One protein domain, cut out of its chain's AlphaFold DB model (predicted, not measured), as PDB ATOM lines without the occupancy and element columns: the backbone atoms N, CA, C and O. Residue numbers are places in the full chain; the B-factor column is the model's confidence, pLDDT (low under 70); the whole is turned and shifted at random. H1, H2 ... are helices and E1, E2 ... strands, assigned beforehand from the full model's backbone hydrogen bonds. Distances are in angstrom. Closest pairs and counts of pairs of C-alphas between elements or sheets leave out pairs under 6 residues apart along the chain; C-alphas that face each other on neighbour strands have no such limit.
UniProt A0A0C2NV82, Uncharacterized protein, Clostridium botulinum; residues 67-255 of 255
ATOM      1  N   TYR A  67     255.337 246.449 190.690       76.06
ATOM      2  CA  TYR A  67     255.423 246.818 192.099       76.06
ATOM      3  C   TYR A  67     254.089 246.607 192.786       76.06
ATOM      4  O   TYR A  67     253.058 247.090 192.316       76.06
ATOM      5  N   LYS A  68     254.137 245.954 193.949       82.31
ATOM      6  CA  LYS A  68     253.041 245.989 194.911       82.31
ATOM      7  C   LYS A  68     253.181 247.213 195.788       82.31
ATOM      8  O   LYS A  68     254.169 247.371 196.508       82.31
ATOM      9  N   ILE A  69     252.146 248.031 195.795       83.81
ATOM     10  CA  ILE A  69     252.078 249.232 196.612       83.81
ATOM     11  C   ILE A  69     250.934 249.082 197.589       83.81
ATOM     12  O   ILE A  69     249.822 248.748 197.194       83.81
ATOM     13  N   LYS A  70     251.195 249.332 198.867       86.31
ATOM     14  CA  LYS A  70     250.166 249.495 199.887       86.31
ATOM     15  C   LYS A  70     249.788 250.960 199.972       86.31
ATOM     16  O   LYS A  70     250.663 251.825 200.002       86.31
ATOM     17  N   PHE A  71     248.499 251.233 200.074       87.44
ATOM     18  CA  PHE A  71     248.017 252.566 200.390       87.44
ATOM     19  C   PHE A  71     247.824 252.708 201.898       87.44
ATOM     20  O   PHE A  71     247.429 251.763 202.583       87.44
ATOM     21  N   LYS A  72     248.111 253.898 202.424       86.75
ATOM     22  CA  LYS A  72     247.843 254.237 203.830       86.75
ATOM     23  C   LYS A  72     246.381 254.610 204.076       86.75
ATOM     24  O   LYS A  72     245.918 254.506 205.206       86.75
ATOM     25  N   GLU A  73     245.685 255.049 203.032       86.31
ATOM     26  CA  GLU A  73     244.263 255.388 203.066       86.31
ATOM     27  C   GLU A  73     243.390 254.123 202.990       86.31
ATOM     28  O   GLU A  73     243.694 253.177 202.261       86.31
ATOM     29  N   ASP A  74     242.272 254.137 203.715       84.12
ATOM     30  CA  ASP A  74     241.256 253.076 203.762       84.12
ATOM     31  C   ASP A  74     239.981 253.432 202.969       84.12
ATOM     32  O   ASP A  74     238.995 252.692 202.982       84.12
ATOM     33  N   ASP A  75     240.009 254.546 202.233       82.75
ATOM     34  CA  ASP A  75     238.928 255.038 201.380       82.75
ATOM     35  C   ASP A  75     239.373 255.038 199.913       82.75
ATOM     36  O   ASP A  75     240.291 255.768 199.529       82.75
ATOM     37  N   ILE A  76     238.682 254.252 199.076       83.75
ATOM     38  CA  ILE A  76     238.984 254.113 197.644       83.75
ATOM     39  C   ILE A  76     238.993 255.461 196.905       83.75
ATOM     40  O   ILE A  76     239.743 255.640 195.950       83.75
ATOM     41  N   SER A  77     238.190 256.428 197.361       79.50
ATOM     42  CA  SER A  77     238.086 257.754 196.741       79.50
ATOM     43  C   SER A  77     239.285 258.665 197.021       79.50
ATOM     44  O   SER A  77     239.413 259.719 196.397       79.50
ATOM     45  N   LYS A  78     240.175 258.265 197.935       83.62
ATOM     46  CA  LYS A  78     241.395 258.996 198.303       83.62
ATOM     47  C   LYS A  78     242.668 258.336 197.780       83.62
ATOM     48  O   LYS A  78     243.750 258.877 197.984       83.62
ATOM     49  N   LEU A  79     242.556 257.186 197.112       84.69
ATOM     50  CA  LEU A  79     243.715 256.456 196.608       84.69
ATOM     51  C   LEU A  79     244.341 257.209 195.422       84.69
ATOM     52  O   LEU A  79     243.656 257.449 194.421       84.69
ATOM     53  N   PRO A  80     245.628 257.586 195.493       77.69
ATOM     54  CA  PRO A  80     246.289 258.250 194.383       77.69
ATOM     55  C   PRO A  80     246.603 257.258 193.260       77.69
ATOM     56  O   PRO A  80     246.862 256.081 193.500       77.69
ATOM     57  N   SER A  81     246.642 257.757 192.022       75.81
ATOM     58  CA  SER A  81     247.019 256.980 190.827       75.81
ATOM     59  C   SER A  81     246.188 255.709 190.576       75.81
ATOM     60  O   SER A  81     246.648 254.822 189.861       75.81
ATOM     61  N   LEU A  82     244.964 255.605 191.109       80.00
ATOM     62  CA  LEU A  82     244.117 254.420 190.925       80.00
ATOM     63  C   LEU A  82     243.878 254.100 189.438       80.00
ATOM     64  O   LEU A  82     243.862 252.941 189.034       80.00
ATOM     65  N   SER A  83     243.764 255.128 188.598       76.31
ATOM     66  CA  SER A  83     243.581 255.016 187.154       76.31
ATOM     67  C   SER A  83     244.725 254.301 186.445       76.31
ATOM     68  O   SER A  83     244.532 253.885 185.306       76.31
ATOM     69  N   LYS A  84     245.895 254.190 187.073       78.94
ATOM     70  CA  LYS A  84     247.062 253.498 186.523       78.94
ATOM     71  C   LYS A  84     247.251 252.100 187.096       78.94
ATOM     72  O   LYS A  84     247.979 251.317 186.512       78.94
ATOM     73  N   ALA A  85     246.579 251.775 188.199       82.50
ATOM     74  CA  ALA A  85     246.648 250.443 188.776       82.50
ATOM     75  C   ALA A  85     245.991 249.432 187.829       82.50
ATOM     76  O   ALA A  85     244.806 249.550 187.498       82.50
ATOM     77  N   GLU A  86     246.734 248.408 187.425       85.12
ATOM     78  CA  GLU A  86     246.181 247.303 186.653       85.12
ATOM     79  C   GLU A  86     245.389 246.363 187.544       85.12
ATOM     80  O   GLU A  86     244.378 245.805 187.111       85.12
ATOM     81  N   ILE A  87     245.808 246.209 188.802       87.69
ATOM     82  CA  ILE A  87     245.090 245.399 189.780       87.69
ATOM     83  C   ILE A  87     244.979 246.164 191.084       87.69
ATOM     84  O   ILE A  87     245.984 246.415 191.744       87.69
ATOM     85  N   LEU A  88     243.751 246.495 191.474       91.44
ATOM     86  CA  LEU A  88     243.457 247.005 192.807       91.44
ATOM     87  C   LEU A  88     243.032 245.839 193.693       91.44
ATOM     88  O   LEU A  88     242.053 245.162 193.400       91.44
ATOM     89  N   MET A  89     243.755 245.627 194.784       90.62
ATOM     90  CA  MET A  89     243.485 244.611 195.788       90.62
ATOM     91  C   MET A  89     242.873 245.245 197.040       90.62
ATOM     92  O   MET A  89     243.481 246.126 197.649       90.62
ATOM     93  N   LEU A  90     241.716 244.748 197.469       90.50
ATOM     94  CA  LEU A  90     241.083 245.080 198.743       90.50
ATOM     95  C   LEU A  90     241.146 243.876 199.684       90.50
ATOM     96  O   LEU A  90     240.558 242.828 199.427       90.50
ATOM     97  N   ASN A  91     241.838 244.045 200.803       87.19
ATOM     98  CA  ASN A  91     241.827 243.097 201.910       87.19
ATOM     99  C   ASN A  91     241.267 243.773 203.157       87.19
ATOM    100  O   ASN A  91     241.154 244.995 203.213       87.19
ATOM    101  N   TYR A  92     240.955 242.979 204.171       83.62
ATOM    102  CA  TYR A  92     240.503 243.492 205.455       83.62
ATOM    103  C   TYR A  92     241.511 243.114 206.527       83.62
ATOM    104  O   TYR A  92     242.037 242.000 206.536       83.62
ATOM    105  N   ASP A  93     241.810 244.061 207.407       80.44
ATOM    106  CA  ASP A  93     242.615 243.780 208.586       80.44
ATOM    107  C   ASP A  93     241.856 242.784 209.487       80.44
ATOM    108  O   ASP A  93     240.702 243.040 209.830       80.44
ATOM    109  N   PRO A  94     242.459 241.650 209.876       74.75
ATOM    110  CA  PRO A  94     241.741 240.588 210.581       74.75
ATOM    111  C   PRO A  94     241.347 240.965 212.017       74.75
ATOM    112  O   PRO A  94     240.534 240.274 212.620       74.75
ATOM    113  N   ILE A  95     241.929 242.029 212.583       78.25
ATOM    114  CA  ILE A  95     241.674 242.468 213.962       78.25
ATOM    115  C   ILE A  95     240.656 243.609 213.978       78.25
ATOM    116  O   ILE A  95     239.747 243.635 214.802       78.25
ATOM    117  N   THR A  96     240.832 244.582 213.089       81.00
ATOM    118  CA  THR A  96     240.040 245.817 213.046       81.00
ATOM    119  C   THR A  96     238.927 245.784 212.002       81.00
ATOM    120  O   THR A  96     238.108 246.701 211.975       81.00
ATOM    121  N   SER A  97     238.916 244.774 211.123       75.44
ATOM    122  CA  SER A  97     238.022 244.641 209.963       75.44
ATOM    123  C   SER A  97     238.054 245.841 209.013       75.44
ATOM    124  O   SER A  97     237.165 246.004 208.177       75.44
ATOM    125  N   LYS A  98     239.077 246.698 209.123       82.56
ATOM    126  CA  LYS A  98     239.214 247.884 208.282       82.56
ATOM    127  C   LYS A  98     239.683 247.513 206.874       82.56
ATOM    128  O   LYS A  98     240.530 246.623 206.746       82.56
ATOM    129  N   PRO A  99     239.188 248.210 205.834       85.31
ATOM    130  CA  PRO A  99     239.709 248.091 204.479       85.31
ATOM    131  C   PRO A  99     241.205 248.398 204.423       85.31
ATOM    132  O   PRO A  99     241.686 249.353 205.026       85.31
ATOM    133  N   ASN A 100     241.935 247.600 203.660       87.69
ATOM    134  CA  ASN A 100     243.348 247.779 203.387       87.69
ATOM    135  C   ASN A 100     243.569 247.584 201.888       87.69
ATOM    136  O   ASN A 100     243.399 246.481 201.357       87.69
ATOM    137  N   TYR A 101     243.914 248.678 201.216       90.06
ATOM    138  CA  TYR A 101     244.116 248.686 199.779       90.06
ATOM    139  C   TYR A 101     245.587 248.485 199.441       90.06
ATOM    140  O   TYR A 101     246.488 249.112 200.001       90.06
ATOM    141  N   SER A 102     245.820 247.644 198.446       88.62
ATOM    142  CA  SER A 102     247.094 247.583 197.743       88.62
ATOM    143  C   SER A 102     246.842 247.533 196.248       88.62
ATOM    144  O   SER A 102     245.782 247.092 195.828       88.62
ATOM    145  N   ALA A 103     247.780 247.993 195.439       87.69
ATOM    146  CA  ALA A 103     247.675 247.920 193.994       87.69
ATOM    147  C   ALA A 103     248.955 247.374 193.383       87.69
ATOM    148  O   ALA A 103     250.035 247.465 193.971       87.69
ATOM    149  N   ILE A 104     248.796 246.804 192.199       84.06
ATOM    150  CA  ILE A 104     249.890 246.385 191.339       84.06
ATOM    151  C   ILE A 104     249.937 247.356 190.178       84.06
ATOM    152  O   ILE A 104     248.904 247.614 189.556       84.06
ATOM    153  N   PHE A 105     251.138 247.880 189.956       80.94
ATOM    154  CA  PHE A 105     251.468 248.777 188.861       80.94
ATOM    155  C   PHE A 105     252.506 248.106 187.971       80.94
ATOM    156  O   PHE A 105     253.585 247.744 188.462       80.94
ATOM    157  N   PHE A 106     252.211 247.939 186.686       75.19
ATOM    158  CA  PHE A 106     253.191 247.457 185.717       75.19
ATOM    159  C   PHE A 106     254.085 248.586 185.217       75.19
ATOM    160  O   PHE A 106     253.735 249.765 185.240       75.19
ATOM    161  N   ASN A 107     255.290 248.214 184.781       68.75
ATOM    162  CA  ASN A 107     256.296 249.124 184.224       68.75
ATOM    163  C   ASN A 107     256.647 250.313 185.139       68.75
ATOM    164  O   ASN A 107     257.158 251.329 184.673       68.75
ATOM    165  N   ASN A 108     256.386 250.183 186.443       65.31
ATOM    166  CA  ASN A 108     256.598 251.216 187.453       65.31
ATOM    167  C   ASN A 108     255.790 252.500 187.198       65.31
ATOM    168  O   ASN A 108     256.208 253.574 187.635       65.31
ATOM    169  N   ASP A 109     254.647 252.416 186.508       69.50
ATOM    170  CA  ASP A 109     253.833 253.592 186.186       69.50
ATOM    171  C   ASP A 109     252.933 254.015 187.359       69.50
ATOM    172  O   ASP A 109     251.704 253.946 187.317       69.50
ATOM    173  N   PHE A 110     253.556 254.479 188.440       70.00
ATOM    174  CA  PHE A 110     252.865 255.071 189.579       70.00
ATOM    175  C   PHE A 110     253.581 256.324 190.070       70.00
ATOM    176  O   PHE A 110     254.801 256.458 189.991       70.00
ATOM    177  N   ILE A 111     252.805 257.257 190.619       66.94
ATOM    178  CA  ILE A 111     253.364 258.434 191.278       66.94
ATOM    179  C   ILE A 111     253.698 258.041 192.712       66.94
ATOM    180  O   ILE A 111     252.810 257.674 193.478       66.94
ATOM    181  N   THR A 112     254.974 258.122 193.081       66.25
ATOM    182  CA  THR A 112     255.404 257.917 194.465       66.25
ATOM    183  C   THR A 112     254.886 259.073 195.321       66.25
ATOM    184  O   THR A 112     255.237 260.228 195.087       66.25
ATOM    185  N   ASP A 113     254.058 258.767 196.316       70.50
ATOM    186  CA  ASP A 113     253.519 259.736 197.275       70.50
ATOM    187  C   ASP A 113     253.710 259.211 198.707       70.50
ATOM    188  O   ASP A 113     253.783 258.011 198.953       70.50
ATOM    189  N   SER A 114     253.765 260.125 199.671       75.00
ATOM    190  CA  SER A 114     253.745 259.891 201.115       75.00
ATOM    191  C   SER A 114     252.598 258.993 201.604       75.00
ATOM    192  O   SER A 114     252.727 258.356 202.656       75.00
ATOM    193  N   SER A 115     251.497 258.929 200.851       78.06
ATOM    194  CA  SER A 115     250.323 258.076 201.075       78.06
ATOM    195  C   SER A 115     250.511 256.626 200.593       78.06
ATOM    196  O   SER A 115     249.660 255.775 200.861       78.06
ATOM    197  N   MET A 116     251.632 256.329 199.929       81.94
ATOM    198  CA  MET A 116     251.973 255.021 199.379       81.94
ATOM    199  C   MET A 116     253.197 254.419 200.073       81.94
ATOM    200  O   MET A 116     254.125 255.116 200.483       81.94
ATOM    201  N   GLU A 117     253.208 253.099 200.180       82.00
ATOM    202  CA  GLU A 117     254.337 252.315 200.667       82.00
ATOM    203  C   GLU A 117     254.615 251.192 199.667       82.00
ATOM    204  O   GLU A 117     253.750 250.356 199.402       82.00
ATOM    205  N   ILE A 118     255.817 251.170 199.089       78.81
ATOM    206  CA  ILE A 118     256.245 250.065 198.226       78.81
ATOM    207  C   ILE A 118     256.475 248.855 199.131       78.81
ATOM    208  O   ILE A 118     257.377 248.872 199.964       78.81
ATOM    209  N   ILE A 119     255.651 247.819 198.977       69.81
ATOM    210  CA  ILE A 119     255.738 246.606 199.797       69.81
ATOM    211  C   ILE A 119     256.822 245.693 199.242       69.81
ATOM    212  O   ILE A 119     257.667 245.183 199.972       69.81
ATOM    213  N   SER A 120     256.755 245.446 197.936       64.50
ATOM    214  CA  SER A 120     257.593 244.459 197.277       64.50
ATOM    215  C   SER A 120     257.611 244.678 195.772       64.50
ATOM    216  O   SER A 120     256.668 245.203 195.175       64.50
ATOM    217  N   TYR A 121     258.694 244.220 195.162       66.00
ATOM    218  CA  TYR A 121     258.668 243.805 193.771       66.00
ATOM    219  C   TYR A 121     257.876 242.493 193.695       66.00
ATOM    220  O   TYR A 121     258.107 241.612 194.525       66.00
ATOM    221  N   ILE A 122     256.909 242.391 192.785       63.78
ATOM    222  CA  ILE A 122     256.210 241.126 192.525       63.78
ATOM    223  C   ILE A 122     256.873 240.494 191.307       63.78
ATOM    224  O   ILE A 122     256.886 241.093 190.229       63.78
ATOM    225  N   ASP A 123     257.404 239.290 191.495       54.12
ATOM    226  CA  ASP A 123     257.809 238.429 190.388       54.12
ATOM    227  C   ASP A 123     256.587 237.660 189.848       54.12
ATOM    228  O   ASP A 123     255.613 237.437 190.574       54.12
ATOM    229  N   GLU A 124     256.630 237.227 188.587       54.03
ATOM    230  CA  GLU A 124     255.542 236.493 187.919       54.03
ATOM    231  C   GLU A 124     255.057 235.283 188.727       54.03
ATOM    232  O   GLU A 124     253.873 234.946 188.701       54.03
ATOM    233  N   THR A 125     255.953 234.648 189.485       57.59
ATOM    234  CA  THR A 125     255.666 233.450 190.284       57.59
ATOM    235  C   THR A 125     254.810 233.705 191.521       57.59
ATOM    236  O   THR A 125     254.184 232.771 192.018       57.59
ATOM    237  N   ASP A 126     254.777 234.941 192.019       58.34
ATOM    238  CA  ASP A 126     253.968 235.327 193.181       58.34
ATOM    239  C   ASP A 126     252.549 235.751 192.774       58.34
ATOM    240  O   ASP A 126     251.703 236.045 193.630       58.34
ATOM    241  N   PHE A 127     252.275 235.790 191.465       63.19
ATOM    242  CA  PHE A 127     250.981 236.156 190.924       63.19
ATOM    243  C   PHE A 127     250.091 234.927 190.677       63.19
ATOM    244  O   PHE A 127     250.576 233.884 190.236       63.19
ATOM    245  N   PRO A 128     248.769 235.016 190.932       67.19
ATOM    246  CA  PRO A 128     247.829 233.994 190.494       67.19
ATOM    247  C   PRO A 128     248.009 233.732 188.998       67.19
ATOM    248  O   PRO A 128     248.177 234.668 188.217       67.19
ATOM    249  N   ASN A 129     247.944 232.467 188.587       75.94
ATOM    250  CA  ASN A 129     248.055 232.124 187.175       75.94
ATOM    251  C   ASN A 129     246.823 232.668 186.423       75.94
ATOM    252  O   ASN A 129     245.700 232.210 186.641       75.94
ATOM    253  N   ILE A 130     247.019 233.683 185.581       82.50
ATOM    254  CA  ILE A 130     245.955 234.342 184.817       82.50
ATOM    255  C   ILE A 130     246.194 234.108 183.333       82.50
ATOM    256  O   ILE A 130     247.237 234.458 182.790       82.50
ATOM    257  N   THR A 131     245.175 233.591 182.654       84.81
ATOM    258  CA  THR A 131     245.145 233.505 181.195       84.81
ATOM    259  C   THR A 131     244.141 234.511 180.643       84.81
ATOM    260  O   THR A 131     242.952 234.467 180.967       84.81
ATOM    261  N   PHE A 132     244.601 235.415 179.778       85.56
ATOM    262  CA  PHE A 132     243.721 236.389 179.139       85.56
ATOM    263  C   PHE A 132     243.033 235.808 177.909       85.56
ATOM    264  O   PHE A 132     243.689 235.299 177.001       85.56
ATOM    265  N   LEU A 133     241.708 235.925 177.862       86.38
ATOM    266  CA  LEU A 133     240.876 235.442 176.768       86.38
ATOM    267  C   LEU A 133     240.041 236.573 176.168       86.38
ATOM    268  O   LEU A 133     239.577 237.480 176.858       86.38
ATOM    269  N   GLU A 134     239.806 236.481 174.862       87.44
ATOM    270  CA  GLU A 134     238.766 237.256 174.189       87.44
ATOM    271  C   GLU A 134     237.376 236.750 174.585       87.44
ATOM    272  O   GLU A 134     237.204 235.581 174.940       87.44
ATOM    273  N   TYR A 135     236.368 237.615 174.464       85.50
ATOM    274  CA  TYR A 135     235.009 237.342 174.934       85.50
ATOM    275  C   TYR A 135     234.401 236.042 174.381       85.50
ATOM    276  O   TYR A 135     233.826 235.267 175.139       85.50
ATOM    277  N   GLU A 136     234.580 235.745 173.091       86.19
ATOM    278  CA  GLU A 136     234.026 234.527 172.479       86.19
ATOM    279  C   GLU A 136     234.670 233.239 173.013       86.19
ATOM    280  O   GLU A 136     233.999 232.219 173.146       86.19
ATOM    281  N   LYS A 137     235.955 233.277 173.388       87.94
ATOM    282  CA  LYS A 137     236.613 232.151 174.073       87.94
ATOM    283  C   LYS A 137     236.187 232.081 175.535       87.94
ATOM    284  O   LYS A 137     235.923 230.995 176.042       87.94
ATOM    285  N   LEU A 138     236.066 233.237 176.191       88.25
ATOM    286  CA  LEU A 138     235.624 233.341 177.577       88.25
ATOM    287  C   LEU A 138     234.223 232.743 177.768       88.25
ATOM    288  O   LEU A 138     234.018 232.012 178.727       88.25
ATOM    289  N   LYS A 139     233.292 232.977 176.834       88.12
ATOM    290  CA  LYS A 139     231.950 232.365 176.809       88.12
ATOM    291  C   LYS A 139     231.948 230.839 176.800       88.12
ATOM    292  O   LYS A 139     231.003 230.242 177.294       88.12
ATOM    293  N   ASN A 140     232.961 230.211 176.208       87.62
ATOM    294  CA  ASN A 140     233.059 228.750 176.194       87.62
ATOM    295  C   ASN A 140     233.594 228.221 177.526       87.62
ATOM    296  O   ASN A 140     233.221 227.135 177.959       87.62
ATOM    297  N   GLU A 141     234.457 229.001 178.180       88.75
ATOM    298  CA  GLU A 141     235.002 228.664 179.490       88.75
ATOM    299  C   GLU A 141     234.019 228.960 180.626       88.75
ATOM    300  O   GLU A 141     233.975 228.220 181.607       88.75
ATOM    301  N   PHE A 142     233.251 230.042 180.532       86.56
ATOM    302  CA  PHE A 142     232.310 230.499 181.550       86.56
ATOM    303  C   PHE A 142     230.919 229.950 181.237       86.56
ATOM    304  O   PHE A 142     230.489 229.945 180.090       86.56
ATOM    305  N   ASN A 143     230.173 229.522 182.258       68.88
ATOM    306  CA  ASN A 143     228.755 229.229 182.054       68.88
ATOM    307  C   ASN A 143     228.075 230.512 181.548       68.88
ATOM    308  O   ASN A 143     228.391 231.597 182.035       68.88
ATOM    309  N   ASN A 144     227.150 230.395 180.591       65.25
ATOM    310  CA  ASN A 144     226.541 231.510 179.842       65.25
ATOM    311  C   ASN A 144     225.570 232.389 180.674       65.25
ATOM    312  O   ASN A 144     224.545 232.865 180.192       65.25
ATOM    313  N   ASN A 145     225.884 232.592 181.950       69.50
ATOM    314  CA  ASN A 145     225.128 233.380 182.901       69.50
ATOM    315  C   ASN A 145     225.697 234.796 182.930       69.50
ATOM    316  O   ASN A 145     226.749 235.046 183.522       69.50
ATOM    317  N   TYR A 146     224.990 235.720 182.290       81.19
ATOM    318  CA  TYR A 146     225.362 237.126 182.294       81.19
ATOM    319  C   TYR A 146     224.947 237.794 183.608       81.19
ATOM    320  O   TYR A 146     223.773 237.770 183.990       81.19
ATOM    321  N   ILE A 147     225.911 238.394 184.295       81.75
ATOM    322  CA  ILE A 147     225.725 239.083 185.566       81.75
ATOM    323  C   ILE A 147     225.860 240.581 185.346       81.75
ATOM    324  O   ILE A 147     226.931 241.104 185.042       81.75
ATOM    325  N   ASP A 148     224.739 241.262 185.554       80.31
ATOM    326  CA  ASP A 148     224.629 242.709 185.431       80.31
ATOM    327  C   ASP A 148     225.232 243.436 186.614       80.31
ATOM    328  O   ASP A 148     225.897 244.454 186.451       80.31
ATOM    329  N   THR A 149     224.918 242.946 187.808       86.69
ATOM    330  CA  THR A 149     225.240 243.637 189.048       86.69
ATOM    331  C   THR A 149     225.811 242.642 190.028       86.69
ATOM    332  O   THR A 149     225.234 241.573 190.243       86.69
ATOM    333  N   ILE A 150     226.924 243.026 190.636       90.88
ATOM    334  CA  ILE A 150     227.539 242.336 191.762       90.88
ATOM    335  C   ILE A 150     227.463 243.298 192.936       90.88
ATOM    336  O   ILE A 150     227.931 244.428 192.837       90.88
ATOM    337  N   SER A 151     226.873 242.857 194.034       88.81
ATOM    338  CA  SER A 151     226.667 243.652 195.236       88.81
ATOM    339  C   SER A 151     227.273 242.938 196.429       88.81
ATOM    340  O   SER A 151     226.917 241.798 196.733       88.81
ATOM    341  N   ILE A 152     228.180 243.620 197.116       86.69
ATOM    342  CA  ILE A 152     228.895 243.109 198.280       86.69
ATOM    343  C   ILE A 152     228.454 243.945 199.463       86.69
ATOM    344  O   ILE A 152     228.725 245.139 199.514       86.69
ATOM    345  N   ILE A 153     227.717 243.318 200.371       83.06
ATOM    346  CA  ILE A 153     227.031 243.975 201.479       83.06
ATOM    347  C   ILE A 153     227.740 243.572 202.765       83.06
ATOM    348  O   ILE A 153     227.805 242.387 203.086       83.06
ATOM    349  N   ASN A 154     228.262 244.543 203.497       76.06
ATOM    350  CA  ASN A 154     228.890 244.339 204.795       76.06
ATOM    351  C   ASN A 154     227.841 244.339 205.919       76.06
ATOM    352  O   ASN A 154     226.691 244.742 205.731       76.06
ATOM    353  N   ILE A 155     228.242 243.893 207.111       73.19
ATOM    354  CA  ILE A 155     227.362 243.805 208.289       73.19
ATOM    355  C   ILE A 155     226.889 245.164 208.809       73.19
ATOM    356  O   ILE A 155     225.799 245.270 209.364       73.19
ATOM    357  N   ASP A 156     227.673 246.216 208.581       72.69
ATOM    358  CA  ASP A 156     227.316 247.604 208.881       72.69
ATOM    359  C   ASP A 156     226.376 248.221 207.826       72.69
ATOM    360  O   ASP A 156     226.114 249.422 207.850       72.69
ATOM    361  N   PHE A 157     225.861 247.397 206.906       74.81
ATOM    362  CA  PHE A 157     225.047 247.769 205.748       74.81
ATOM    363  C   PHE A 157     225.749 248.671 204.731       74.81
ATOM    364  O   PHE A 157     225.106 249.095 203.766       74.81
ATOM    365  N   SER A 158     227.052 248.929 204.882       79.56
ATOM    366  CA  SER A 158     227.834 249.488 203.786       79.56
ATOM    367  C   SER A 158     227.886 248.484 202.636       79.56
ATOM    368  O   SER A 158     227.868 247.267 202.849       79.56
ATOM    369  N   PHE A 159     227.901 248.974 201.399       79.75
ATOM    370  CA  PHE A 159     227.939 248.090 200.244       79.75
ATOM    371  C   PHE A 159     228.753 248.651 199.086       79.75
ATOM    372  O   PHE A 159     228.732 249.847 198.791       79.75
ATOM    373  N   SER A 160     229.414 247.741 198.378       87.31
ATOM    374  CA  SER A 160     230.103 248.012 197.122       87.31
ATOM    375  C   SER A 160     229.366 247.304 195.995       87.31
ATOM    376  O   SER A 160     229.134 246.096 196.059       87.31
ATOM    377  N   ASN A 161     228.983 248.062 194.970       90.94
ATOM    378  CA  ASN A 161     228.315 247.539 193.787       90.94
ATOM    379  C   ASN A 161     229.199 247.687 192.555       90.94
ATOM    380  O   ASN A 161     229.839 248.716 192.347       90.94
ATOM    381  N   PHE A 162     229.140 246.683 191.694       93.25
ATOM    382  CA  PHE A 162     229.740 246.685 190.373       93.25
ATOM    383  C   PHE A 162     228.629 246.486 189.358       93.25
ATOM    384  O   PHE A 162     227.987 245.438 189.353       93.25
ATOM    385  N   LEU A 163     228.390 247.495 188.523       92.19
ATOM    386  CA  LEU A 163     227.391 247.442 187.459       92.19
ATOM    387  C   LEU A 163     228.096 247.282 186.113       92.19
ATOM    388  O   LEU A 163     228.911 248.129 185.749       92.19
ATOM    389  N   TYR A 164     227.767 246.224 185.379       89.81
ATOM    390  CA  TYR A 164     228.385 245.910 184.101       89.81
ATOM    391  C   TYR A 164     227.625 246.533 182.923       89.81
ATOM    392  O   TYR A 164     226.458 246.219 182.658       89.81
ATOM    393  N   TYR A 165     228.292 247.429 182.201       84.62
ATOM    394  CA  TYR A 165     227.823 248.032 180.955       84.62
ATOM    395  C   TYR A 165     229.011 248.587 180.164       84.62
ATOM    396  O   TYR A 165     230.099 248.730 180.701       84.62
ATOM    397  N   ASN A 166     228.829 248.855 178.867       84.62
ATOM    398  CA  ASN A 166     229.902 249.354 177.991       84.62
ATOM    399  C   ASN A 166     231.209 248.536 178.080       84.62
ATOM    400  O   ASN A 166     232.304 249.082 177.990       84.62
ATOM    401  N   ASN A 167     231.081 247.213 178.235       85.38
ATOM    402  CA  ASN A 167     232.201 246.279 178.350       85.38
ATOM    403  C   ASN A 167     233.092 246.502 179.595       85.38
ATOM    404  O   ASN A 167     234.282 246.182 179.558       85.38
ATOM    405  N   GLU A 168     232.550 247.087 180.674       91.44
ATOM    406  CA  GLU A 168     233.245 247.379 181.936       91.44
ATOM    407  C   GLU A 168     232.318 247.271 183.155       91.44
ATOM    408  O   GLU A 168     231.108 247.473 183.077       91.44
ATOM    409  N   TYR A 169     232.902 246.975 184.312       93.06
ATOM    410  CA  TYR A 169     232.274 247.060 185.622       93.06
ATOM    411  C   TYR A 169     232.529 248.439 186.222       93.06
ATOM    412  O   TYR A 169     233.663 248.786 186.547       93.06
ATOM    413  N   HIS A 170     231.468 249.211 186.419       92.88
ATOM    414  CA  HIS A 170     231.530 250.509 187.077       92.88
ATOM    415  C   HIS A 170     231.328 250.344 188.579       92.88
ATOM    416  O   HIS A 170     230.346 249.732 189.008       92.88
ATOM    417  N   HIS A 171     232.241 250.904 189.370       92.31
ATOM    418  CA  HIS A 171     232.211 250.780 190.823       92.31
ATOM    419  C   HIS A 171     231.342 251.858 191.480       92.31
ATOM    420  O   HIS A 171     231.455 253.052 191.185       92.31
ATOM    421  N   PHE A 172     230.506 251.436 192.424       90.25
ATOM    422  CA  PHE A 172     229.682 252.293 193.262       90.25
ATOM    423  C   PHE A 172     229.903 251.927 194.726       90.25
ATOM    424  O   PHE A 172     229.802 250.760 195.095       90.25
ATOM    425  N   ASN A 173     230.120 252.929 195.569       85.94
ATOM    426  CA  ASN A 173     230.223 252.760 197.011       85.94
ATOM    427  C   ASN A 173     229.001 253.398 197.671       85.94
ATOM    428  O   ASN A 173     228.715 254.572 197.429       85.94
ATOM    429  N   ASN A 174     228.242 252.627 198.451       84.12
ATOM    430  CA  ASN A 174     226.987 253.058 199.080       84.12
ATOM    431  C   ASN A 174     226.014 253.747 198.097       84.12
ATOM    432  O   ASN A 174     225.329 254.712 198.432       84.12
ATOM    433  N   GLY A 175     225.973 253.264 196.849       81.50
ATOM    434  CA  GLY A 175     225.105 253.774 195.782       81.50
ATOM    435  C   GLY A 175     225.650 254.985 195.015       81.50
ATOM    436  O   GLY A 175     225.042 255.391 194.028       81.50
ATOM    437  N   ILE A 176     226.801 255.534 195.406       85.56
ATOM    438  CA  ILE A 176     227.446 256.665 194.728       85.56
ATOM    439  C   ILE A 176     228.535 256.136 193.794       85.56
ATOM    440  O   ILE A 176     229.377 255.337 194.209       85.56
ATOM    441  N   GLN A 177     228.533 256.579 192.533       89.56
ATOM    442  CA  GLN A 177     229.568 256.196 191.572       89.56
ATOM    443  C   GLN A 177     230.932 256.675 192.066       89.56
ATOM    444  O   GLN A 177     231.114 257.854 192.363       89.56
ATOM    445  N   SER A 178     231.886 255.752 192.167       86.88
ATOM    446  CA  SER A 178     233.237 256.091 192.604       86.88
ATOM    447  C   SER A 178     233.992 256.782 191.471       86.88
ATOM    448  O   SER A 178     233.914 256.356 190.318       86.88
ATOM    449  N   ILE A 179     234.713 257.851 191.805       85.50
ATOM    450  CA  ILE A 179     235.462 258.686 190.861       85.50
ATOM    451  C   ILE A 179     236.927 258.676 191.284       85.50
ATOM    452  O   ILE A 179     237.228 258.830 192.467       85.50
ATOM    453  N   ASP A 180     237.824 258.515 190.318       81.25
ATOM    454  CA  ASP A 180     239.255 258.636 190.545       81.25
ATOM    455  C   ASP A 180     239.590 260.092 190.917       81.25
ATOM    456  O   ASP A 180     239.307 261.010 190.135       81.25
ATOM    457  N   PRO A 181     240.197 260.347 192.087       74.38
ATOM    458  CA  PRO A 181     240.477 261.708 192.531       74.38
ATOM    459  C   PRO A 181     241.502 262.433 191.649       74.38
ATOM    460  O   PRO A 181     241.450 263.663 191.571       74.38
ATOM    461  N   SER A 182     242.396 261.700 190.988       74.25
ATOM    462  CA  SER A 182     243.467 262.210 190.129       74.25
ATOM    463  C   SER A 182     242.960 262.463 188.709       74.25
ATOM    464  O   SER A 182     243.121 263.561 188.185       74.25
ATOM    465  N   ALA A 183     242.303 261.468 188.105       77.94
ATOM    466  CA  ALA A 183     241.828 261.540 186.721       77.94
ATOM    467  C   ALA A 183     240.461 262.230 186.573       77.94
ATOM    468  O   ALA A 183     240.104 262.648 185.476       77.94
ATOM    469  N   LYS A 184     239.689 262.350 187.664       81.31
ATOM    470  CA  LYS A 184     238.300 262.851 187.679       81.31
ATOM    471  C   LYS A 184     237.334 262.047 186.801       81.31
ATOM    472  O   LYS A 184     236.297 262.561 186.398       81.31
ATOM    473  N   LEU A 185     237.648 260.777 186.552       83.81
ATOM    474  CA  LEU A 185     236.834 259.857 185.757       83.81
ATOM    475  C   LEU A 185     236.220 258.759 186.634       83.81
ATOM    476  O   LEU A 185     236.774 258.449 187.693       83.81
ATOM    477  N   PRO A 186     235.091 258.152 186.222       86.81
ATOM    478  CA  PRO A 186     234.540 256.995 186.911       86.81
ATOM    479  C   PRO A 186     235.560 255.867 187.062       86.81
ATOM    480  O   PRO A 186     236.305 255.560 186.136       86.81
ATOM    481  N   ILE A 187     235.550 255.215 188.221       88.81
ATOM    482  CA  ILE A 187     236.385 254.042 188.472       88.81
ATOM    483  C   ILE A 187     235.726 252.829 187.812       88.81
ATOM    484  O   ILE A 187     234.610 252.436 188.179       88.81
ATOM    485  N   THR A 188     236.427 252.244 186.841       91.25
ATOM    486  CA  THR A 188     235.967 251.086 186.074       91.25
ATOM    487  C   THR A 188     237.001 249.966 186.043       91.25
ATOM    488  O   THR A 188     238.210 250.196 186.129       91.25
ATOM    489  N   TYR A 189     236.505 248.737 185.919       92.94
ATOM    490  CA  TYR A 189     237.307 247.519 185.843       92.94
ATOM    491  C   TYR A 189     236.803 246.625 184.714       92.94
ATOM    492  O   TYR A 189     235.604 246.541 184.468       92.94
ATOM    493  N   LYS A 190     237.698 245.906 184.042       92.38
ATOM    494  CA  LYS A 190     237.321 244.850 183.089       92.38
ATOM    495  C   LYS A 190     236.935 243.561 183.797       92.38
ATOM    496  O   LYS A 190     236.073 242.830 183.314       92.38
ATOM    497  N   ASN A 191     237.537 243.316 184.960       94.38
ATOM    498  CA  ASN A 191     237.339 242.087 185.710       94.38
ATOM    499  C   ASN A 191     237.158 242.352 187.204       94.38
ATOM    500  O   ASN A 191     237.794 243.248 187.762       94.38
ATOM    501  N   ILE A 192     236.347 241.520 187.854       95.56
ATOM    502  CA  ILE A 192     236.189 241.473 189.308       95.56
ATOM    503  C   ILE A 192     236.549 240.063 189.776       95.56
ATOM    504  O   ILE A 192     236.006 239.079 189.272       95.56
ATOM    505  N   VAL A 193     237.443 239.955 190.751       93.69
ATOM    506  CA  VAL A 193     237.820 238.699 191.401       93.69
ATOM    507  C   VAL A 193     237.512 238.822 192.884       93.69
ATOM    508  O   VAL A 193     237.979 239.743 193.548       93.69
ATOM    509  N   ILE A 194     236.721 237.894 193.413       92.31
ATOM    510  CA  ILE A 194     236.399 237.830 194.837       92.31
ATOM    511  C   ILE A 194     236.943 236.520 195.399       92.31
ATOM    512  O   ILE A 194     236.446 235.441 195.081       92.31
ATOM    513  N   ASP A 195     237.959 236.615 196.246       89.88
ATOM    514  CA  ASP A 195     238.469 235.508 197.038       89.88
ATOM    515  C   ASP A 195     237.526 235.248 198.219       89.88
ATOM    516  O   ASP A 195     237.368 236.076 199.114       89.88
ATOM    517  N   THR A 196     236.873 234.086 198.199       87.19
ATOM    518  CA  THR A 196     235.945 233.637 199.247       87.19
ATOM    519  C   THR A 196     236.532 232.525 200.111       87.19
ATOM    520  O   THR A 196     235.803 231.897 200.878       87.19
ATOM    521  N   SER A 197     237.838 232.268 199.998       75.25
ATOM    522  CA  SER A 197     238.523 231.172 200.693       75.25
ATOM    523  C   SER A 197     238.466 231.258 202.218       75.25
ATOM    524  O   SER A 197     238.626 230.237 202.879       75.25
ATOM    525  N   SER A 198     238.196 232.438 202.779       70.44
ATOM    526  CA  SER A 198     237.914 232.624 204.206       70.44
ATOM    527  C   SER A 198     236.571 232.019 204.643       70.44
ATOM    528  O   SER A 198     236.443 231.566 205.776       70.44
ATOM    529  N   LYS A 199     235.579 231.936 203.742       68.62
ATOM    530  CA  LYS A 199     234.203 231.497 204.053       68.62
ATOM    531  C   LYS A 199     233.802 230.144 203.491       68.62
ATOM    532  O   LYS A 199     232.962 229.454 204.064       68.62
ATOM    533  N   LYS A 200     234.305 229.818 202.306       64.00
ATOM    534  CA  LYS A 200     234.033 228.584 201.565       64.00
ATOM    535  C   LYS A 200     235.353 227.897 201.262       64.00
ATOM    536  O   LYS A 200     236.389 228.550 201.212       64.00
ATOM    537  N   GLU A 201     235.305 226.591 201.007       64.50
ATOM    538  CA  GLU A 201     236.481 225.817 200.604       64.50
ATOM    539  C   GLU A 201     237.188 226.483 199.415       64.50
ATOM    540  O   GLU A 201     236.710 226.428 198.288       64.50
ATOM    541  N   ASN A 202     238.316 227.144 199.688       80.31
ATOM    542  CA  ASN A 202     239.361 227.538 198.746       80.31
ATOM    543  C   ASN A 202     238.862 227.958 197.343       80.31
ATOM    544  O   ASN A 202     239.270 227.360 196.348       80.31
ATOM    545  N   THR A 203     237.958 228.944 197.252       88.81
ATOM    546  CA  THR A 203     237.270 229.319 195.997       88.81
ATOM    547  C   THR A 203     237.425 230.804 195.653       88.81
ATOM    548  O   THR A 203     237.270 231.675 196.514       88.81
ATOM    549  N   LEU A 204     237.650 231.083 194.368       90.44
ATOM    550  CA  LEU A 204     237.627 232.403 193.743       90.44
ATOM    551  C   LEU A 204     236.366 232.554 192.882       90.44
ATOM    552  O   LEU A 204     236.050 231.691 192.062       90.44
ATOM    553  N   TYR A 205     235.666 233.670 193.031       91.69
ATOM    554  CA  TYR A 205     234.551 234.071 192.180       91.69
ATOM    555  C   TYR A 205     235.044 235.084 191.165       91.69
ATOM    556  O   TYR A 205     235.452 236.183 191.533       91.69
ATOM    557  N   VAL A 206     235.023 234.701 189.891       92.94
ATOM    558  CA  VAL A 206     235.567 235.516 188.809       92.94
ATOM    559  C   VAL A 206     234.428 236.015 187.940       92.94
ATOM    560  O   VAL A 206     233.611 235.232 187.450       92.94
ATOM    561  N   TYR A 207     234.413 237.328 187.736       93.88
ATOM    562  CA  TYR A 207     233.488 238.023 186.861       93.88
ATOM    563  C   TYR A 207     234.287 238.765 185.792       93.88
ATOM    564  O   TYR A 207     235.137 239.598 186.106       93.88
ATOM    565  N   SER A 208     234.045 238.437 184.529       93.19
ATOM    566  CA  SER A 208     234.822 238.950 183.399       93.19
ATOM    567  C   SER A 208     233.937 239.003 182.161       93.19
ATOM    568  O   SER A 208     233.208 238.052 181.879       93.19
ATOM    569  N   GLY A 209     233.950 240.123 181.436       89.50
ATOM    570  CA  GLY A 209     233.089 240.310 180.261       89.50
ATOM    571  C   GLY A 209     231.583 240.185 180.556       89.50
ATOM    572  O   GLY A 209     230.813 239.794 179.680       89.50
ATOM    573  N   GLY A 210     231.151 240.449 181.792       89.06
ATOM    574  CA  GLY A 210     229.764 240.245 182.222       89.06
ATOM    575  C   GLY A 210     229.412 238.787 182.526       89.06
ATOM    576  O   GLY A 210     228.268 238.510 182.853       89.06
ATOM    577  N   LEU A 211     230.349 237.844 182.430       91.81
ATOM    578  CA  LEU A 211     230.135 236.426 182.729       91.81
ATOM    579  C   LEU A 211     230.645 236.079 184.127       91.81
ATOM    580  O   LEU A 211     231.481 236.796 184.671       91.81
ATOM    581  N   PHE A 212     230.191 234.953 184.679       91.75
ATOM    582  CA  PHE A 212     230.624 234.455 185.987       91.75
ATOM    583  C   PHE A 212     231.053 232.989 185.975       91.75
ATOM    584  O   PHE A 212     230.405 232.141 185.352       91.75
ATOM    585  N   LYS A 213     232.118 232.688 186.723       91.12
ATOM    586  CA  LYS A 213     232.570 231.323 187.000       91.12
ATOM    587  C   LYS A 213     233.269 231.237 188.358       91.12
ATOM    588  O   LYS A 213     233.974 232.153 188.779       91.12
ATOM    589  N   GLU A 214     233.075 230.104 189.024       91.12
ATOM    590  CA  GLU A 214     233.806 229.738 190.235       91.12
ATOM    591  C   GLU A 214     235.088 228.979 189.859       91.12
ATOM    592  O   GLU A 214     235.071 228.093 189.001       91.12
ATOM    593  N   PHE A 215     236.196 229.317 190.511       89.88
ATOM    594  CA  PHE A 215     237.500 228.679 190.345       89.88
ATOM    595  C   PHE A 215     238.023 228.205 191.695       89.88
ATOM    596  O   PHE A 215     237.791 228.843 192.719       89.88
ATOM    597  N   LYS A 216     238.796 227.119 191.707       89.00
ATOM    598  CA  LYS A 216     239.554 226.738 192.902       89.00
ATOM    599  C   LYS A 216     240.697 227.740 193.102       89.00
ATOM    600  O   LYS A 216     241.329 228.149 192.127       89.00
ATOM    601  N   LYS A 217     240.989 228.122 194.343       78.44
ATOM    602  CA  LYS A 217     242.183 228.911 194.671       78.44
ATOM    603  C   LYS A 217     243.416 228.156 194.164       78.44
ATOM    604  O   LYS A 217     243.437 226.924 194.189       78.44
ATOM    605  N   ASP A 218     244.378 228.904 193.641       77.56
ATOM    606  CA  ASP A 218     245.611 228.408 193.008       77.56
ATOM    607  C   ASP A 218     245.427 227.733 191.632       77.56
ATOM    608  O   ASP A 218     246.399 227.284 191.026       77.56
ATOM    609  N   SER A 219     244.202 227.678 191.095       83.88
ATOM    610  CA  SER A 219     243.987 227.297 189.693       83.88
ATOM    611  C   SER A 219     244.235 228.470 188.744       83.88
ATOM    612  O   SER A 219     244.169 229.633 189.144       83.88
ATOM    613  N   SER A 220     244.498 228.162 187.470       85.12
ATOM    614  CA  SER A 220     244.535 229.196 186.437       85.12
ATOM    615  C   SER A 220     243.142 229.795 186.263       85.12
ATOM    616  O   SER A 220     242.192 229.069 185.963       85.12
ATOM    617  N   ILE A 221     243.028 231.113 186.410       89.88
ATOM    618  CA  ILE A 221     241.785 231.846 186.150       89.88
ATOM    619  C   ILE A 221     241.813 232.467 184.754       89.88
ATOM    620  O   ILE A 221     242.885 232.735 184.204       89.88
ATOM    621  N   TYR A 222     240.634 232.713 184.180       90.69
ATOM    622  CA  TYR A 222     240.517 233.385 182.884       90.69
ATOM    623  C   TYR A 222     239.893 234.764 183.031       90.69
ATOM    624  O   TYR A 222     238.830 234.893 183.638       90.69
ATOM    625  N   LEU A 223     240.531 235.770 182.437       90.69
ATOM    626  CA  LEU A 223     240.104 237.170 182.484       90.69
ATOM    627  C   LEU A 223     240.110 237.789 181.083       90.69
ATOM    628  O   LEU A 223     240.798 237.313 180.184       90.69
ATOM    629  N   THR A 224     239.384 238.884 180.892       90.12
ATOM    630  CA  THR A 224     239.600 239.770 179.738       90.12
ATOM    631  C   THR A 224     240.770 240.708 180.009       90.12
ATOM    632  O   THR A 224     241.090 241.007 181.162       90.12
ATOM    633  N   LYS A 225     241.442 241.182 178.954       85.56
ATOM    634  CA  LYS A 225     242.523 242.163 179.112       85.56
ATOM    635  C   LYS A 225     241.993 243.465 179.725       85.56
ATOM    636  O   LYS A 225     241.008 244.018 179.242       85.56
ATOM    637  N   GLY A 226     242.696 243.961 180.743       85.44
ATOM    638  CA  GLY A 226     242.492 245.268 181.368       85.44
ATOM    639  C   GLY A 226     242.387 245.206 182.893       85.44
ATOM    640  O   GLY A 226     242.709 244.189 183.511       85.44
ATOM    641  N   LYS A 227     241.957 246.319 183.502       90.00
ATOM    642  CA  LYS A 227     242.001 246.514 184.958       90.00
ATOM    643  C   LYS A 227     241.172 245.487 185.718       90.00
ATOM    644  O   LYS A 227     240.049 245.171 185.319       90.00
ATOM    645  N   THR A 228     241.689 245.032 186.849       91.69
ATOM    646  CA  THR A 228     241.037 244.040 187.705       91.69
ATOM    647  C   THR A 228     240.865 244.576 189.119       91.69
ATOM    648  O   THR A 228     241.812 245.058 189.732       91.69
ATOM    649  N   PHE A 229     239.655 244.461 189.657       93.25
ATOM    650  CA  PHE A 229     239.424 244.623 191.086       93.25
ATOM    651  C   PHE A 229     239.476 243.247 191.742       93.25
ATOM    652  O   PHE A 229     238.678 242.373 191.411       93.25
ATOM    653  N   TRP A 230     240.414 243.044 192.655       92.50
ATOM    654  CA  TRP A 230     240.567 241.815 193.418       92.50
ATOM    655  C   TRP A 230     240.216 242.092 194.869       92.50
ATOM    656  O   TRP A 230     240.752 243.020 195.464       92.50
ATOM    657  N   MET A 231     239.371 241.284 195.494       91.25
ATOM    658  CA  MET A 231     239.127 241.438 196.923       91.25
ATOM    659  C   MET A 231     239.042 240.126 197.670       91.25
ATOM    660  O   MET A 231     238.543 239.142 197.137       91.25
ATOM    661  N   THR A 232     239.469 240.141 198.926       88.25
ATOM    662  CA  THR A 232     239.202 239.055 199.869       88.25
ATOM    663  C   THR A 232     237.916 239.369 200.614       88.25
ATOM    664  O   THR A 232     237.787 240.429 201.222       88.25
ATOM    665  N   LEU A 233     236.941 238.468 200.548       84.31
ATOM    666  CA  LEU A 233     235.646 238.661 201.181       84.31
ATOM    667  C   LEU A 233     235.789 238.572 202.708       84.31
ATOM    668  O   LEU A 233     236.163 237.529 203.242       84.31
ATOM    669  N   ASN A 234     235.443 239.649 203.413       77.06
ATOM    670  CA  ASN A 234     235.394 239.655 204.875       77.06
ATOM    671  C   ASN A 234     234.316 238.683 205.384       77.06
ATOM    672  O   ASN A 234     233.239 238.634 204.792       77.06
ATOM    673  N   ASP A 235     234.571 237.964 206.482       71.44
ATOM    674  CA  ASP A 235     233.729 236.924 207.107       71.44
ATOM    675  C   ASP A 235     232.293 237.362 207.411       71.44
ATOM    676  O   ASP A 235     231.364 236.555 207.313       71.44
ATOM    677  N   ASP A 236     232.070 238.663 207.563       73.88
ATOM    678  CA  ASP A 236     230.748 239.237 207.810       73.88
ATOM    679  C   ASP A 236     230.034 239.770 206.549       73.88
ATOM    680  O   ASP A 236     228.870 240.167 206.605       73.88
ATOM    681  N   SER A 237     230.688 239.764 205.382       75.00
ATOM    682  CA  SER A 237     230.125 240.292 204.127       75.00
ATOM    683  C   SER A 237     229.316 239.271 203.317       75.00
ATOM    684  O   SER A 237     229.711 238.124 203.119       75.00
ATOM    685  N   LYS A 238     228.192 239.683 202.743       81.62
ATOM    686  CA  LYS A 238     227.382 238.858 201.843       81.62
ATOM    687  C   LYS A 238     227.554 239.310 200.396       81.62
ATOM    688  O   LYS A 238     227.403 240.490 200.093       81.62
ATOM    689  N   ILE A 239     227.787 238.358 199.494       80.62
ATOM    690  CA  ILE A 239     227.722 238.599 198.048       80.62
ATOM    691  C   ILE A 239     226.290 238.343 197.577       80.62
ATOM    692  O   ILE A 239     225.672 237.332 197.915       80.62
ATOM    693  N   THR A 240     225.771 239.262 196.777       80.62
ATOM    694  CA  THR A 240     224.514 239.136 196.042       80.62
ATOM    695  C   THR A 240     224.749 239.554 194.597       80.62
ATOM    696  O   THR A 240     225.610 240.385 194.321       80.62
ATOM    697  N   TYR A 241     224.022 238.958 193.661       78.38
ATOM    698  CA  TYR A 241     224.159 239.270 192.242       78.38
ATOM    699  C   TYR A 241     222.809 239.171 191.541       78.38
ATOM    700  O   TYR A 241     221.917 238.440 191.981       78.38
ATOM    701  N   THR A 242     222.664 239.909 190.442       75.69
ATOM    702  CA  THR A 242     221.464 239.886 189.597       75.69
ATOM    703  C   THR A 242     221.825 239.494 188.172       75.69
ATOM    704  O   THR A 242     222.714 240.100 187.566       75.69
ATOM    705  N   PHE A 243     221.096 238.527 187.624       69.88
ATOM    706  CA  PHE A 243     221.159 238.173 186.208       69.88
ATOM    707  C   PHE A 243     220.268 239.106 185.387       69.88
ATOM    708  O   PHE A 243     219.230 239.556 185.879       69.88
ATOM    709  N   SER A 244     220.643 239.369 184.138       63.03
ATOM    710  CA  SER A 244     219.734 239.988 183.169       63.03
ATOM    711  C   SER A 244     219.571 239.135 181.922       63.03
ATOM    712  O   SER A 244     220.446 238.338 181.583       63.03
ATOM    713  N   ASP A 245     218.433 239.303 181.245       55.69
ATOM    714  CA  ASP A 245     218.152 238.619 179.986       55.69
ATOM    715  C   ASP A 245     219.125 239.079 178.894       55.69
ATOM    716  O   ASP A 245     219.000 240.161 178.306       55.69
ATOM    717  N   VAL A 246     220.089 238.202 178.614       52.28
ATOM    718  CA  VAL A 246     221.205 238.370 177.671       52.28
ATOM    719  C   VAL A 246     220.734 238.797 176.277       52.28
ATOM    720  O   VAL A 246     221.339 239.667 175.644       52.28
ATOM    721  N   GLU A 247     219.617 238.236 175.804       49.03
ATOM    722  CA  GLU A 247     219.108 238.469 174.446       49.03
ATOM    723  C   GLU A 247     218.668 239.917 174.189       49.03
ATOM    724  O   GLU A 247     218.782 240.404 173.061       49.03
ATOM    725  N   ASN A 248     218.188 240.632 175.210       46.78
ATOM    726  CA  ASN A 248     217.670 241.992 175.039       46.78
ATOM    727  C   ASN A 248     218.769 243.064 175.039       46.78
ATOM    728  O   ASN A 248     218.564 244.143 174.476       46.78
ATOM    729  N   LYS A 249     219.933 242.793 175.646       48.81
ATOM    730  CA  LYS A 249     221.055 243.747 175.696       48.81
ATOM    731  C   LYS A 249     221.997 243.623 174.503       48.81
ATOM    732  O   LYS A 249     222.347 244.652 173.929       48.81
ATOM    733  N   LEU A 250     222.331 242.404 174.063       48.44
ATOM    734  CA  LEU A 250     223.182 242.205 172.879       48.44
ATOM    735  C   LEU A 250     222.532 242.767 171.600       48.44
ATOM    736  O   LEU A 250     223.208 243.378 170.779       48.44
ATOM    737  N   LYS A 251     221.199 242.671 171.468       44.34
ATOM    738  CA  LYS A 251     220.446 243.301 170.363       44.34
ATOM    739  C   LYS A 251     220.486 244.834 170.374       44.34
ATOM    740  O   LYS A 251     220.270 245.441 169.333       44.34
ATOM    741  N   LYS A 252     220.730 245.465 171.526       45.94
ATOM    742  CA  LYS A 252     220.821 246.930 171.654       45.94
ATOM    743  C   LYS A 252     222.232 247.478 171.448       45.94
ATOM    744  O   LYS A 252     222.347 248.669 171.214       45.94
ATOM    745  N   GLN A 253     223.272 246.651 171.561       46.50
ATOM    746  CA  GLN A 253     224.659 247.071 171.319       46.50
ATOM    747  C   GLN A 253     225.069 246.972 169.842       46.50
ATOM    748  O   GLN A 253     226.016 247.633 169.437       46.50
ATOM    749  N   ASN A 254     224.346 246.179 169.043       40.16
ATOM    750  CA  ASN A 254     224.587 246.016 167.604       40.16
ATOM    751  C   ASN A 254     223.695 246.912 166.714       40.16
ATOM    752  O   ASN A 254     223.652 246.692 165.505       40.16
ATOM    753  N   ASN A 255     222.981 247.880 167.299       35.41
ATOM    754  CA  ASN A 255     222.165 248.892 166.610       35.41
ATOM    755  C   ASN A 255     222.650 250.290 166.990       35.41
ATOM    756  O   ASN A 255     222.565 251.183 166.121       35.41
TER     757      ASN A 255
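What this domain is: This is residues 67 to 255 of the 255 residues of an uncharacterized protein of Clostridium botulinum (UniProt A0A0C2NV82). A long, strongly twisted sheet of eight strands makes the main wall, and a smaller sheet of four, E8 E7 E6 E14, stands partly face to face with its E9 E10 E11 end, E6 coming near E10 and E11, and E8 near E9. The other end of the long sheet, E4 E1 E3 E2, reaches away from the small sheet, with the link of residues 72 to 86 looped over one of its faces; H1 and the small pair E5 and E12 sit beside the E10 E11 end, and H2 lies at the far end of the long axis. The printed part has 189 residues with two named helices and fourteen named strands, in the order E1 E2 E3 E4 E5 H1 E6 E7 E8 E9 E10 E11 E12 E13 E14 H2. The long sheet, E4 E1 E3 E2 E13 E9 E10 E11, is mixed, the small sheet is antiparallel, and E5 and E12 are a parallel pair; the class is mostly strand. The whole is compact, with a radius of gyration of the C-alphas of 16.3 A and spans of 49 by 36 by 35 A.

Where its parts are: E1, residues 67 to 71, begins at C-alpha 67 (255.423, 246.818, 192.099). E2 is residues 87 to 92, E3 residues 99 to 106 with 23.1 A from first to last C-alpha, E4 residues 116 to 122 and E5 residues 130 to 132. H1, residues 135 to 141, measures 9.8 A. E6, residues 143 to 153, is the longest strand at 24.4 A, and it bends by 72 degrees at residue 146. E7 is residues 159 to 165, 19.3 A long, E8 residues 168 to 173 and E9 residues 191 to 195, with C-alpha 191 at (237.339, 242.087, 185.710). E10 is residues 203 to 208, E11 residues 211 to 216, E12 residues 221 to 223, E13 residues 228 to 232 and E14 residues 238 to 243. H2, residues 246 to 253, measures 11.3 A and ends at C-alpha 253 (224.659, 247.071, 171.319).

How they stand to each other: In the long sheet E4 and E11 are the edge strands. E4 and E1 are antiparallel, with N 70 and O 117 at 2.8 A. E1 and E3 are antiparallel too, with N 69 and O 103 at 2.8 A. E2 and E3 form a hairpin, with N 89 and O 102 at 2.7 A. E13 is parallel to E2, with N 90 and O 230 at 2.8 A, and parallel to E9, with N 195 and O 231 at 2.7 A. E9 E10 E11 is a meander, each strand the antiparallel neighbour of the one before; N 194 and O 205 are 2.8 A apart, N 204 and O 215 2.8 A. E6 E7 E8 is another meander, with N 162 and O 150 at 2.8 A and N 161 and O 172 at 2.8 A. E14 is antiparallel to E6, with N 151 and O 240 at 2.8 A. E6 and E11 meet only at a point, where C-alphas 146 and 211 are 4.8 A apart. The closest C-alphas of E8 and E9, those of Tyr 169 and Asn 191, are 7.1 A apart. Residues 169 to 170 of E8 also pair with residues 188 to 189, antiparallel. E5 and E12 are parallel, with N 131 and O 221 at 2.9 A; the closest C-alphas of E10 and E12, those of Ser 208 and Leu 223, are 5.6 A apart. H1 only grazes the long sheet with residues 135 to 141, and H2 only grazes the small sheet with residues 246 to 249. Of the O i to N i+4 pairs, 2 of 3 in H1 and 2 of 4 in H2 are within hydrogen-bond range.

The domain as a whole: The two C-alphas farthest apart, those of Ile 95 and Asn 255, are 51.6 A apart. The printed part has no cut and ends at Asn 255, the chain's last residue. The links from E1 to E2, 15 residues, and from E8 to E9, 17 residues, are long. The mean pLDDT of the printed part is 80.1; it is under 70 in 34 residues, namely 107 to 109, 111 to 112, 119 to 128, 143 to 145, 199 to 201 and 243 to 255.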